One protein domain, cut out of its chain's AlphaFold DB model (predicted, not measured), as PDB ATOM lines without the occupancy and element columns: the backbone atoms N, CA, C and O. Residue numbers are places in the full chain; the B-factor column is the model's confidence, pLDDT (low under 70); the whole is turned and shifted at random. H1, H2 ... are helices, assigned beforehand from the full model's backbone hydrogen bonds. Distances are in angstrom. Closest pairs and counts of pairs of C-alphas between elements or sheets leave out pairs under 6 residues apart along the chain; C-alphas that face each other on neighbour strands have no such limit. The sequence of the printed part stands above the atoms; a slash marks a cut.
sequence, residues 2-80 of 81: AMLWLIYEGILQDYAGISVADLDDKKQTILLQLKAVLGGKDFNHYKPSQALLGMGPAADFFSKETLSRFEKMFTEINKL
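What this domain is: This is residues 2 to 80 of the 81 residues of an uncharacterized protein of Shewanella sp. Sh95 (UniProt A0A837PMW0). Four short helices are loosely strung together: H1 and H3 touch nearly at a right angle, H2 sits away from both at the far end of a long loop, and the end of H4 sticks out as a free arm with residues 68 to 80. The long loop, residues 9 to 29, winds from H1 round to H2. The printed part has 79 residues, with four named helices in the order H1, H2, H3, H4 and no named strand; the class is all helix. The whole is only just loose, close to compact, with a radius of gyration of the C-alphas of 14.1 A, and its C-alphas span 38 by 29 by 20 A.

Where its parts are: Find C-alpha 2 at (-27.323, -5.503, 7.798); there H1 begins, and it runs through residues 2 to 8, 9.8 A from first to last C-alpha. Read on past residues 9 to 29 to C-alpha 30 at (-33.052, 2.669, 14.879), where H2 begins, residues 30 to 37, 10.7 A long. H3 follows at residues 46 to 55 and measures 14.3 A. H4 is the longest helix, residues 64 to 78 and 20.9 A, and ends at C-alpha 78 at (-48.646, -7.051, -0.952).

How they stand to each other: Start with H1 and H3, which touch; their closest C-alphas, those of Met 3 and Pro 48, are 6.3 A apart. Their lines are about perpendicular, at 83 degrees. From H1 look to H4: the two are close but not clearly touching, and their closest C-alphas, those of Ala 2 and Thr 66, are 7.9 A apart. They run opposite ways at a steep tilt of 43 degrees. H2 is apart from H1, from H3 and from H4, and H3 is apart from H4. In the backbones of H1, H2, H3 and H4, every O i to N i+4 pair is within hydrogen-bond range.

The domain as a whole: The two C-alphas farthest apart are those of Gly 17 and Leu 80, at 39.6 A. Residues 53 to 58, of which 53 to 55 belong to H3, stand free, and so do residues 68 to 80, of which 68 to 78 belong to H4. The body without these stretches has 60 residues and spans 35 by 24 by 18 A. The link from H1 to H2 is long, with 21 residues; those from H2 to H3 and from H3 to H4 are short, with 8 residues each. The printed part has no cut. In the B-factor column find pLDDT under 70 at residues 2 to 11; the mean of the printed part is 86.0, and that of H4 is 95.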
ATOM      1  N   ALA A   2     -28.342  -5.807   8.823       59.62
ATOM      2  CA  ALA A   2     -27.323  -5.503   7.798       59.62
ATOM      3  C   ALA A   2     -26.710  -4.083   7.887       59.62
ATOM      4  O   ALA A   2     -25.505  -3.919   7.765       59.62
ATOM      5  N   MET A   3     -27.517  -3.053   8.169       66.75
ATOM      6  CA  MET A   3     -27.025  -1.670   8.293       66.75
ATOM      7  C   MET A   3     -26.107  -1.460   9.507       66.75
ATOM      8  O   MET A   3     -25.116  -0.749   9.403       66.75
ATOM      9  N   LEU A   4     -26.420  -2.100  10.638       66.31
ATOM     10  CA  LEU A   4     -25.562  -2.059  11.823       66.31
ATOM     11  C   LEU A   4     -24.255  -2.818  11.601       66.31
ATOM     12  O   LEU A   4     -23.215  -2.409  12.096       66.31
ATOM     13  N   TRP A   5     -24.313  -3.899  10.827       67.38
ATOM     14  CA  TRP A   5     -23.140  -4.683  10.471       67.38
ATOM     15  C   TRP A   5     -22.133  -3.868   9.638       67.38
ATOM     16  O   TRP A   5     -20.951  -3.878   9.949       67.38
ATOM     17  N   LEU A   6     -22.584  -3.052   8.677       66.06
ATOM     18  CA  LEU A   6     -21.694  -2.158   7.909       66.06
ATOM     19  C   LEU A   6     -21.011  -1.082   8.770       66.06
ATOM     20  O   LEU A   6     -19.900  -0.648   8.464       66.06
ATOM     21  N   ILE A   7     -21.692  -0.628   9.822       65.88
ATOM     22  CA  ILE A   7     -21.130   0.302  10.808       65.88
ATOM     23  C   ILE A   7     -20.074  -0.422  11.658       65.88
ATOM     24  O   ILE A   7     -18.975   0.096  11.839       65.88
ATOM     25  N   TYR A   8     -20.388  -1.638  12.116       63.97
ATOM     26  CA  TYR A   8     -19.516  -2.458  12.957       63.97
ATOM     27  C   TYR A   8     -18.219  -2.887  12.253       63.97
ATOM     28  O   TYR A   8     -17.142  -2.742  12.821       63.97
ATOM     29  N   GLU A   9     -18.294  -3.336  10.998       67.06
ATOM     30  CA  GLU A   9     -17.124  -3.756  10.201       67.06
ATOM     31  C   GLU A   9     -16.259  -2.575   9.716       67.06
ATOM     32  O   GLU A   9     -15.341  -2.746   8.915       67.06
ATOM     33  N   GLY A  10     -16.558  -1.341  10.142       61.84
ATOM     34  CA  GLY A  10     -15.766  -0.160   9.793       61.84
ATOM     35  C   GLY A  10     -15.847   0.248   8.318       61.84
ATOM     36  O   GLY A  10     -15.112   1.135   7.884       61.84
ATOM     37  N   ILE A  11     -16.762  -0.339   7.535       67.81
ATOM     38  CA  ILE A  11     -17.011   0.059   6.138       67.81
ATOM     39  C   ILE A  11     -17.458   1.529   6.086       67.81
ATOM     40  O   ILE A  11     -17.158   2.258   5.139       67.81
ATOM     41  N   LEU A  12     -18.120   1.998   7.144       76.19
ATOM     42  CA  LEU A  12     -18.476   3.396   7.329       76.19
ATOM     43  C   LEU A  12     -17.597   4.053   8.398       76.19
ATOM     44  O   LEU A  12     -17.997   4.171   9.552       76.19
ATOM     45  N   GLN A  13     -16.419   4.519   7.984       73.44
ATOM     46  CA  GLN A  13     -15.412   5.141   8.859       73.44
ATOM     47  C   GLN A  13     -15.974   6.270   9.747       73.44
ATOM     48  O   GLN A  13     -15.633   6.346  10.922       73.44
ATOM     49  N   ASP A  14     -16.903   7.086   9.234       73.19
ATOM     50  CA  ASP A  14     -17.543   8.183   9.987       73.19
ATOM     51  C   ASP A  14     -18.381   7.711  11.192       73.19
ATOM     52  O   ASP A  14     -18.762   8.520  12.037       73.19
ATOM     53  N   TYR A  15     -18.706   6.417  11.250       78.31
ATOM     54  CA  TYR A  15     -19.519   5.791  12.294       78.31
ATOM     55  C   TYR A  15     -18.772   4.651  13.003       78.31
ATOM     56  O   TYR A  15     -19.387   3.879  13.742       78.31
ATOM     57  N   ALA A  16     -17.459   4.525  12.774       71.50
ATOM     58  CA  ALA A  16     -16.641   3.487  13.382       71.50
ATOM     59  C   ALA A  16     -16.717   3.558  14.917       71.50
ATOM     60  O   ALA A  16     -16.643   4.634  15.510       71.50
ATOM     61  N   GLY A  17     -16.865   2.396  15.555       77.19
ATOM     62  CA  GLY A  17     -16.930   2.278  17.014       77.19
ATOM     63  C   GLY A  17     -18.335   2.348  17.616       77.19
ATOM     64  O   GLY A  17     -18.461   2.124  18.813       77.19
ATOM     65  N   ILE A  18     -19.385   2.588  16.821       84.25
ATOM     66  CA  ILE A  18     -20.769   2.421  17.291       84.25
ATOM     67  C   ILE A  18     -21.112   0.930  17.311       84.25
ATOM     68  O   ILE A  18     -21.077   0.249  16.284       84.25
ATOM     69  N   SER A  19     -21.485   0.431  18.483       83.25
ATOM     70  CA  SER A  19     -21.913  -0.941  18.720       83.25
ATOM     71  C   SER A  19     -23.412  -1.018  19.027       83.25
ATOM     72  O   SER A  19     -24.080  -0.016  19.279       83.25
ATOM     73  N   VAL A  20     -23.963  -2.236  19.044       82.88
ATOM     74  CA  VAL A  20     -25.354  -2.467  19.478       82.88
ATOM     75  C   VAL A  20     -25.570  -1.996  20.921       82.88
ATOM     76  O   VAL A  20     -26.655  -1.524  21.240       82.88
ATOM     77  N   ALA A  21     -24.551  -2.104  21.781       87.69
ATOM     78  CA  ALA A  21     -24.644  -1.738  23.194       87.69
ATOM     79  C   ALA A  21     -24.808  -0.226  23.418       87.69
ATOM     80  O   ALA A  21     -25.290   0.183  24.471       87.69
ATOM     81  N   ASP A  22     -24.451   0.593  22.426       88.25
ATOM     82  CA  ASP A  22     -24.621   2.047  22.476       88.25
ATOM     83  C   ASP A  22     -26.058   2.477  22.138       88.25
ATOM     84  O   ASP A  22     -26.439   3.633  22.332       88.25
ATOM     85  N   LEU A  23     -26.873   1.560  21.611       89.50
ATOM     86  CA  LEU A  23     -28.233   1.846  21.181       89.50
ATOM     87  C   LEU A  23     -29.233   1.701  22.330       89.50
ATOM     88  O   LEU A  23     -29.236   0.726  23.075       89.50
ATOM     89  N   ASP A  24     -30.138   2.672  22.422       88.56
ATOM     90  CA  ASP A  24     -31.224   2.685  23.403       88.56
ATOM     91  C   ASP A  24     -32.501   2.088  22.802       88.56
ATOM     92  O   ASP A  24     -33.260   2.776  22.114       88.56
ATOM     93  N   ASP A  25     -32.750   0.811  23.076       86.25
ATOM     94  CA  ASP A  25     -33.909   0.069  22.569       86.25
ATOM     95  C   ASP A  25     -35.271   0.646  22.997       86.25
ATOM     96  O   ASP A  25     -36.291   0.341  22.376       86.25
ATOM     97  N   LYS A  26     -35.299   1.557  23.979       90.81
ATOM     98  CA  LYS A  26     -36.505   2.296  24.378       90.81
ATOM     99  C   LYS A  26     -36.912   3.352  23.354       90.81
ATOM    100  O   LYS A  26     -38.050   3.826  23.384       90.81
ATOM    101  N   LYS A  27     -36.015   3.753  22.446       89.62
ATOM    102  CA  LYS A  27     -36.351   4.669  21.349       89.62
ATOM    103  C   LYS A  27     -37.004   3.906  20.205       89.62
ATOM    104  O   LYS A  27     -36.502   2.885  19.744       89.62
ATOM    105  N   GLN A  28     -38.082   4.488  19.685       90.69
ATOM    106  CA  GLN A  28     -38.994   3.859  18.729       90.69
ATOM    107  C   GLN A  28     -38.324   3.315  17.458       90.69
ATOM    108  O   GLN A  28     -38.774   2.310  16.915       90.69
ATOM    109  N   THR A  29     -37.288   3.983  16.943       89.94
ATOM    110  CA  THR A  29     -36.658   3.599  15.675       89.94
ATOM    111  C   THR A  29     -35.145   3.588  15.779       89.94
ATOM    112  O   THR A  29     -34.548   4.379  16.510       89.94
ATOM    113  N   ILE A  30     -34.511   2.747  14.962       87.75
ATOM    114  CA  ILE A  30     -33.052   2.669  14.879       87.75
ATOM    115  C   ILE A  30     -32.410   4.008  14.485       87.75
ATOM    116  O   ILE A  30     -31.324   4.330  14.948       87.75
ATOM    117  N   LEU A  31     -33.097   4.833  13.686       89.50
ATOM    118  CA  LEU A  31     -32.612   6.165  13.317       89.50
ATOM    119  C   LEU A  31     -32.594   7.114  14.522       89.50
ATOM    120  O   LEU A  31     -31.640   7.870  14.682       89.50
ATOM    121  N   LEU A  32     -33.608   7.050  15.394       92.88
ATOM    122  CA  LEU A  32     -33.629   7.825  16.640       92.88
ATOM    123  C   LEU A  32     -32.570   7.336  17.634       92.88
ATOM    124  O   LEU A  32     -31.983   8.147  18.350       92.88
ATOM    125  N   GLN A  33     -32.310   6.029  17.664       92.88
ATOM    126  CA  GLN A  33     -31.237   5.435  18.464       92.88
ATOM    127  C   GLN A  33     -29.869   5.936  17.999       92.88
ATOM    128  O   GLN A  33     -29.123   6.507  18.789       92.88
ATOM    129  N   LEU A  34     -29.586   5.830  16.699       90.69
ATOM    130  CA  LEU A  34     -28.338   6.306  16.100       90.69
ATOM    131  C   LEU A  34     -28.158   7.819  16.273       90.69
ATOM    132  O   LEU A  34     -27.079   8.261  16.645       90.69
ATOM    133  N   LYS A  35     -29.215   8.620  16.092       92.00
ATOM    134  CA  LYS A  35     -29.168  10.073  16.319       92.00
ATOM    135  C   LYS A  35     -28.731  10.431  17.740       92.00
ATOM    136  O   LYS A  35     -28.004  11.403  17.929       92.00
ATOM    137  N   ALA A  36     -29.160   9.653  18.734       92.12
ATOM    138  CA  ALA A  36     -28.769   9.866  20.124       92.12
ATOM    139  C   ALA A  36     -27.265   9.634  20.331       92.12
ATOM    140  O   ALA A  36     -26.597  10.475  20.927       92.12
ATOM    141  N   VAL A  37     -26.732   8.540  19.777       91.12
ATOM    142  CA  VAL A  37     -25.299   8.201  19.845       91.12
ATOM    143  C   VAL A  37     -24.444   9.219  19.081       91.12
ATOM    144  O   VAL A  37     -23.350   9.568  19.508       91.12
ATOM    145  N   LEU A  38     -24.971   9.773  17.988       89.25
ATOM    146  CA  LEU A  38     -24.289  10.757  17.139       89.25
ATOM    147  C   LEU A  38     -24.376  12.205  17.658       89.25
ATOM    148  O   LEU A  38     -24.146  13.151  16.899       89.25
ATOM    149  N   GLY A  39     -24.737  12.408  18.928       90.56
ATOM    150  CA  GLY A  39     -24.825  13.742  19.529       90.56
ATOM    151  C   GLY A  39     -25.905  14.621  18.892       90.56
ATOM    152  O   GLY A  39     -25.723  15.827  18.743       90.56
ATOM    153  N   GLY A  40     -27.013  14.017  18.458       90.25
ATOM    154  CA  GLY A  40     -28.139  14.713  17.838       90.25
ATOM    155  C   GLY A  40     -28.012  14.932  16.331       90.25
ATOM    156  O   GLY A  40     -28.931  15.494  15.736       90.25
ATOM    157  N   LYS A  41     -26.927  14.481  15.691       91.62
ATOM    158  CA  LYS A  41     -26.786  14.517  14.228       91.62
ATOM    159  C   LYS A  41     -27.577  13.385  13.579       91.62
ATOM    160  O   LYS A  41     -27.592  12.261  14.078       91.62
ATOM    161  N   ASP A  42     -28.219  13.677  12.453       90.31
ATOM    162  CA  ASP A  42     -28.974  12.671  11.712       90.31
ATOM    163  C   ASP A  42     -28.040  11.647  11.062       90.31
ATOM    164  O   ASP A  42     -27.015  11.987  10.465       90.31
ATOM    165  N   PHE A  43     -28.422  10.375  11.151       89.06
ATOM    166  CA  PHE A  43     -27.714   9.298  10.481       89.06
ATOM    167  C   PHE A  43     -28.052   9.283   8.985       89.06
ATOM    168  O   PHE A  43     -29.206   9.084   8.588       89.06
ATOM    169  N   ASN A  44     -27.036   9.445   8.136       88.06
ATOM    170  CA  ASN A  44     -27.211   9.358   6.690       88.06
ATOM    171  C   ASN A  44     -27.287   7.890   6.237       88.06
ATOM    172  O   ASN A  44     -26.278   7.280   5.882       88.06
ATOM    173  N   HIS A  45     -28.503   7.344   6.209       84.38
ATOM    174  CA  HIS A  45     -28.790   5.968   5.792       84.38
ATOM    175  C   HIS A  45     -28.548   5.686   4.296       84.38
ATOM    176  O   HIS A  45     -28.470   4.518   3.905       84.38
ATOM    177  N   TYR A  46     -28.371   6.707   3.450       87.44
ATOM    178  CA  TYR A  46     -28.001   6.489   2.048       87.44
ATOM    179  C   TYR A  46     -26.581   5.937   1.913       87.44
ATOM    180  O   TYR A  46     -26.347   5.064   1.084       87.44
ATOM    181  N   LYS A  47     -25.646   6.379   2.763       86.50
ATOM    182  CA  LYS A  47     -24.240   5.949   2.726       86.50
ATOM    183  C   LYS A  47     -24.056   4.427   2.915       86.50
ATOM    184  O   LYS A  47     -23.446   3.814   2.041       86.50
ATOM    185  N   PRO A  48     -24.607   3.774   3.964       84.75
ATOM    186  CA  PRO A  48     -24.554   2.312   4.076       84.75
ATOM    187  C   PRO A  48     -25.278   1.610   2.929       84.75
ATOM    188  O   PRO A  48     -24.828   0.566   2.472       84.75
ATOM    189  N   SER A  49     -26.390   2.174   2.455       85.12
ATOM    190  CA  SER A  49     -27.173   1.559   1.379       85.12
ATOM    191  C   SER A  49     -26.382   1.532   0.069       85.12
ATOM    192  O   SER A  49     -26.328   0.505  -0.595       85.12
ATOM    193  N   GLN A  50     -25.702   2.631  -0.268       88.38
ATOM    194  CA  GLN A  50     -24.813   2.711  -1.427       88.38
ATOM    195  C   GLN A  50     -23.600   1.788  -1.291       88.38
ATOM    196  O   GLN A  50     -23.242   1.122  -2.259       88.38
ATOM    197  N   ALA A  51     -23.000   1.704  -0.099       86.56
ATOM    198  CA  ALA A  51     -21.906   0.771   0.155       86.56
ATOM    199  C   ALA A  51     -22.350  -0.685  -0.066       86.56
ATOM    200  O   ALA A  51     -21.693  -1.417  -0.800       86.56
ATOM    201  N   LEU A  52     -23.504  -1.077   0.486       85.69
ATOM    202  CA  LEU A  52     -24.065  -2.417   0.304       85.69
ATOM    203  C   LEU A  52     -24.373  -2.718  -1.167       85.69
ATOM    204  O   LEU A  52     -24.061  -3.803  -1.640       85.69
ATOM    205  N   LEU A  53     -24.952  -1.762  -1.900       86.75
ATOM    206  CA  LEU A  53     -25.196  -1.908  -3.338       86.75
ATOM    207  C   LEU A  53     -23.890  -2.112  -4.116       86.75
ATOM    208  O   LEU A  53     -23.831  -2.980  -4.980       86.75
ATOM    209  N   GLY A  54     -22.839  -1.358  -3.781       88.12
ATOM    210  CA  GLY A  54     -21.517  -1.493  -4.396       88.12
ATOM    211  C   GLY A  54     -20.842  -2.841  -4.130       88.12
ATOM    212  O   GLY A  54     -20.036  -3.282  -4.942       88.12
ATOM    213  N   MET A  55     -21.192  -3.522  -3.032       87.94
ATOM    214  CA  MET A  55     -20.713  -4.878  -2.738       87.94
ATOM    215  C   MET A  55     -21.391  -5.956  -3.599       87.94
ATOM    216  O   MET A  55     -20.872  -7.064  -3.681       87.94
ATOM    217  N   GLY A  56     -22.541  -5.657  -4.216       89.25
ATOM    218  CA  GLY A  56     -23.305  -6.612  -5.025       89.25
ATOM    219  C   GLY A  56     -23.643  -7.932  -4.311       89.25
ATOM    220  O   GLY A  56     -23.409  -8.991  -4.894       89.25
ATOM    221  N   PRO A  57     -24.154  -7.916  -3.061       88.38
ATOM    222  CA  PRO A  57     -24.360  -9.137  -2.293       88.38
ATOM    223  C   PRO A  57     -25.452 -10.014  -2.917       88.38
ATOM    224  O   PRO A  57     -26.541  -9.539  -3.251       88.38
ATOM    225  N   ALA A  58     -25.176 -11.312  -3.024       91.50
ATOM    226  CA  ALA A  58     -26.171 -12.321  -3.367       91.50
ATOM    227  C   ALA A  58     -26.937 -12.787  -2.113       91.50
ATOM    228  O   ALA A  58     -26.652 -12.370  -0.992       91.50
ATOM    229  N   ALA A  59     -27.956 -13.632  -2.287       89.69
ATOM    230  CA  ALA A  59     -28.807 -14.072  -1.177       89.69
ATOM    231  C   ALA A  59     -28.029 -14.802  -0.062       89.69
ATOM    232  O   ALA A  59     -28.380 -14.675   1.108       89.69
ATOM    233  N   ASP A  60     -26.963 -15.522  -0.409       91.88
ATOM    234  CA  ASP A  60     -26.088 -16.252   0.517       91.88
ATOM    235  C   ASP A  60     -25.247 -15.347   1.431       91.88
ATOM    236  O   ASP A  60     -24.792 -15.790   2.484       91.88
ATOM    237  N   PHE A  61     -25.099 -14.068   1.079       88.88
ATOM    238  CA  PHE A  61     -24.477 -13.053   1.922       88.88
ATOM    239  C   PHE A  61     -25.291 -12.769   3.192       88.88
ATOM    240  O   PHE A  61     -24.743 -12.411   4.236       88.88
ATOM    241  N   PHE A  62     -26.617 -12.899   3.116       87.88
ATOM    242  CA  PHE A  62     -27.512 -12.546   4.209       87.88
ATOM    243  C   PHE A  62     -27.866 -13.762   5.063       87.88
ATOM    244  O   PHE A  62     -28.059 -14.875   4.578       87.88
ATOM    245  N   SER A  63     -28.048 -13.537   6.367       91.06
ATOM    246  CA  SER A  63     -28.584 -14.583   7.235       91.06
ATOM    247  C   SER A  63     -30.008 -14.962   6.813       91.06
ATOM    248  O   SER A  63     -30.798 -14.109   6.395       91.06
ATOM    249  N   LYS A  64     -30.378 -16.234   7.013       93.31
ATOM    250  CA  LYS A  64     -31.755 -16.714   6.788       93.31
ATOM    251  C   LYS A  64     -32.791 -15.863   7.521       93.31
ATOM    252  O   LYS A  64     -33.846 -15.560   6.976       93.31
ATOM    253  N   GLU A  65     -32.470 -15.445   8.744       92.44
ATOM    254  CA  GLU A  65     -33.325 -14.561   9.533       92.44
ATOM    255  C   GLU A  65     -33.535 -13.202   8.850       92.44
ATOM    256  O   GLU A  65     -34.654 -12.694   8.815       92.44
ATOM    257  N   THR A  66     -32.480 -12.618   8.275       89.69
ATOM    258  CA  THR A  66     -32.577 -11.346   7.550       89.69
ATOM    259  C   THR A  66     -33.477 -11.488   6.327       89.69
ATOM    260  O   THR A  66     -34.400 -10.692   6.164       89.69
ATOM    261  N   LEU A  67     -33.260 -12.526   5.514       93.69
ATOM    262  CA  LEU A  67     -34.085 -12.805   4.336       93.69
ATOM    263  C   LEU A  67     -35.557 -13.024   4.706       93.69
ATOM    264  O   LEU A  67     -36.434 -12.417   4.101       93.69
ATOM    265  N   SER A  68     -35.829 -13.800   5.759       95.38
ATOM    266  CA  SER A  68     -37.194 -14.059   6.231       95.38
ATOM    267  C   SER A  68     -37.919 -12.784   6.679       95.38
ATOM    268  O   SER A  68     -39.104 -12.604   6.397       95.38
ATOM    269  N   ARG A  69     -37.216 -11.850   7.338       93.38
ATOM    270  CA  ARG A  69     -37.790 -10.547   7.712       93.38
ATOM    271  C   ARG A  69     -38.130  -9.697   6.483       93.38
ATOM    272  O   ARG A  69     -39.180  -9.058   6.479       93.38
ATOM    273  N   PHE A  70     -37.271  -9.697   5.459       91.69
ATOM    274  CA  PHE A  70     -37.546  -9.006   4.194       91.69
ATOM    275  C   PHE A  70     -38.753  -9.605   3.476       91.69
ATOM    276  O   PHE A  70     -39.656  -8.867   3.093       91.69
ATOM    277  N   GLU A  71     -38.797 -10.929   3.346       95.69
ATOM    278  CA  GLU A  71     -39.919 -11.637   2.730       95.69
ATOM    279  C   GLU A  71     -41.235 -11.299   3.435       95.69
ATOM    280  O   GLU A  71     -42.178 -10.843   2.790       95.69
ATOM    281  N   LYS A  72     -41.264 -11.389   4.772       96.94
ATOM    282  CA  LYS A  72     -42.441 -11.037   5.573       96.94
ATOM    283  C   LYS A  72     -42.898  -9.597   5.332       96.94
ATOM    284  O   LYS A  72     -44.094  -9.358   5.204       96.94
ATOM    285  N   MET A  73     -41.971  -8.642   5.266       94.62
ATOM    286  CA  MET A  73     -42.301  -7.243   4.980       94.62
ATOM    287  C   MET A  73     -43.014  -7.105   3.630       94.62
ATOM    288  O   MET A  73     -44.065  -6.471   3.564       94.62
ATOM    289  N   PHE A  74     -42.484  -7.724   2.571       95.94
ATOM    290  CA  PHE A  74     -43.123  -7.694   1.255       95.94
ATOM    291  C   PHE A  74     -44.470  -8.415   1.248       95.94
ATOM    292  O   PHE A  74     -45.412  -7.914   0.645       95.94
ATOM    293  N   THR A  75     -44.604  -9.538   1.958       97.56
ATOM    294  CA  THR A  75     -45.896 -10.217   2.117       97.56
ATOM    295  C   THR A  75     -46.948  -9.299   2.735       97.56
ATOM    296  O   THR A  75     -48.072  -9.275   2.250       97.56
ATOM    297  N   GLU A  76     -46.615  -8.535   3.781       97.25
ATOM    298  CA  GLU A  76     -47.564  -7.593   4.390       97.25
ATOM    299  C   GLU A  76     -47.908  -6.424   3.458       97.25
ATOM    300  O   GLU A  76     -49.076  -6.063   3.345       97.25
ATOM    301  N   ILE A  77     -46.923  -5.865   2.747       95.81
ATOM    302  CA  ILE A  77     -47.157  -4.788   1.770       95.81
ATOM    303  C   ILE A  77     -48.075  -5.268   0.643       95.81
ATOM    304  O   ILE A  77     -49.010  -4.564   0.272       95.81
ATOM    305  N   ASN A  78     -47.856  -6.480   0.137       96.19
ATOM    306  CA  ASN A  78     -48.646  -7.051  -0.952       96.19
ATOM    307  C   ASN A  78     -50.100  -7.341  -0.567       96.19
ATOM    308  O   ASN A  78     -50.902  -7.572  -1.454       96.19
ATOM    309  N   LYS A  79     -50.462  -7.342   0.722       97.12
ATOM    310  CA  LYS A  79     -51.871  -7.438   1.141       97.12
ATOM    311  C   LYS A  79     -52.627  -6.116   0.995       97.12
ATOM    312  O   LYS A  79     -53.847  -6.107   1.126       97.12
ATOM    313  N   LEU A  80     -51.916  -5.001   0.817       95.69
ATOM    314  CA  LEU A  80     -52.507  -3.667   0.673       95.69
ATOM    315  C   LEU A  80     -52.927  -3.355  -0.774       95.69
ATOM    316  O   LEU A  80     -53.533  -2.308  -1.004       95.69
TER     317      LEU A  80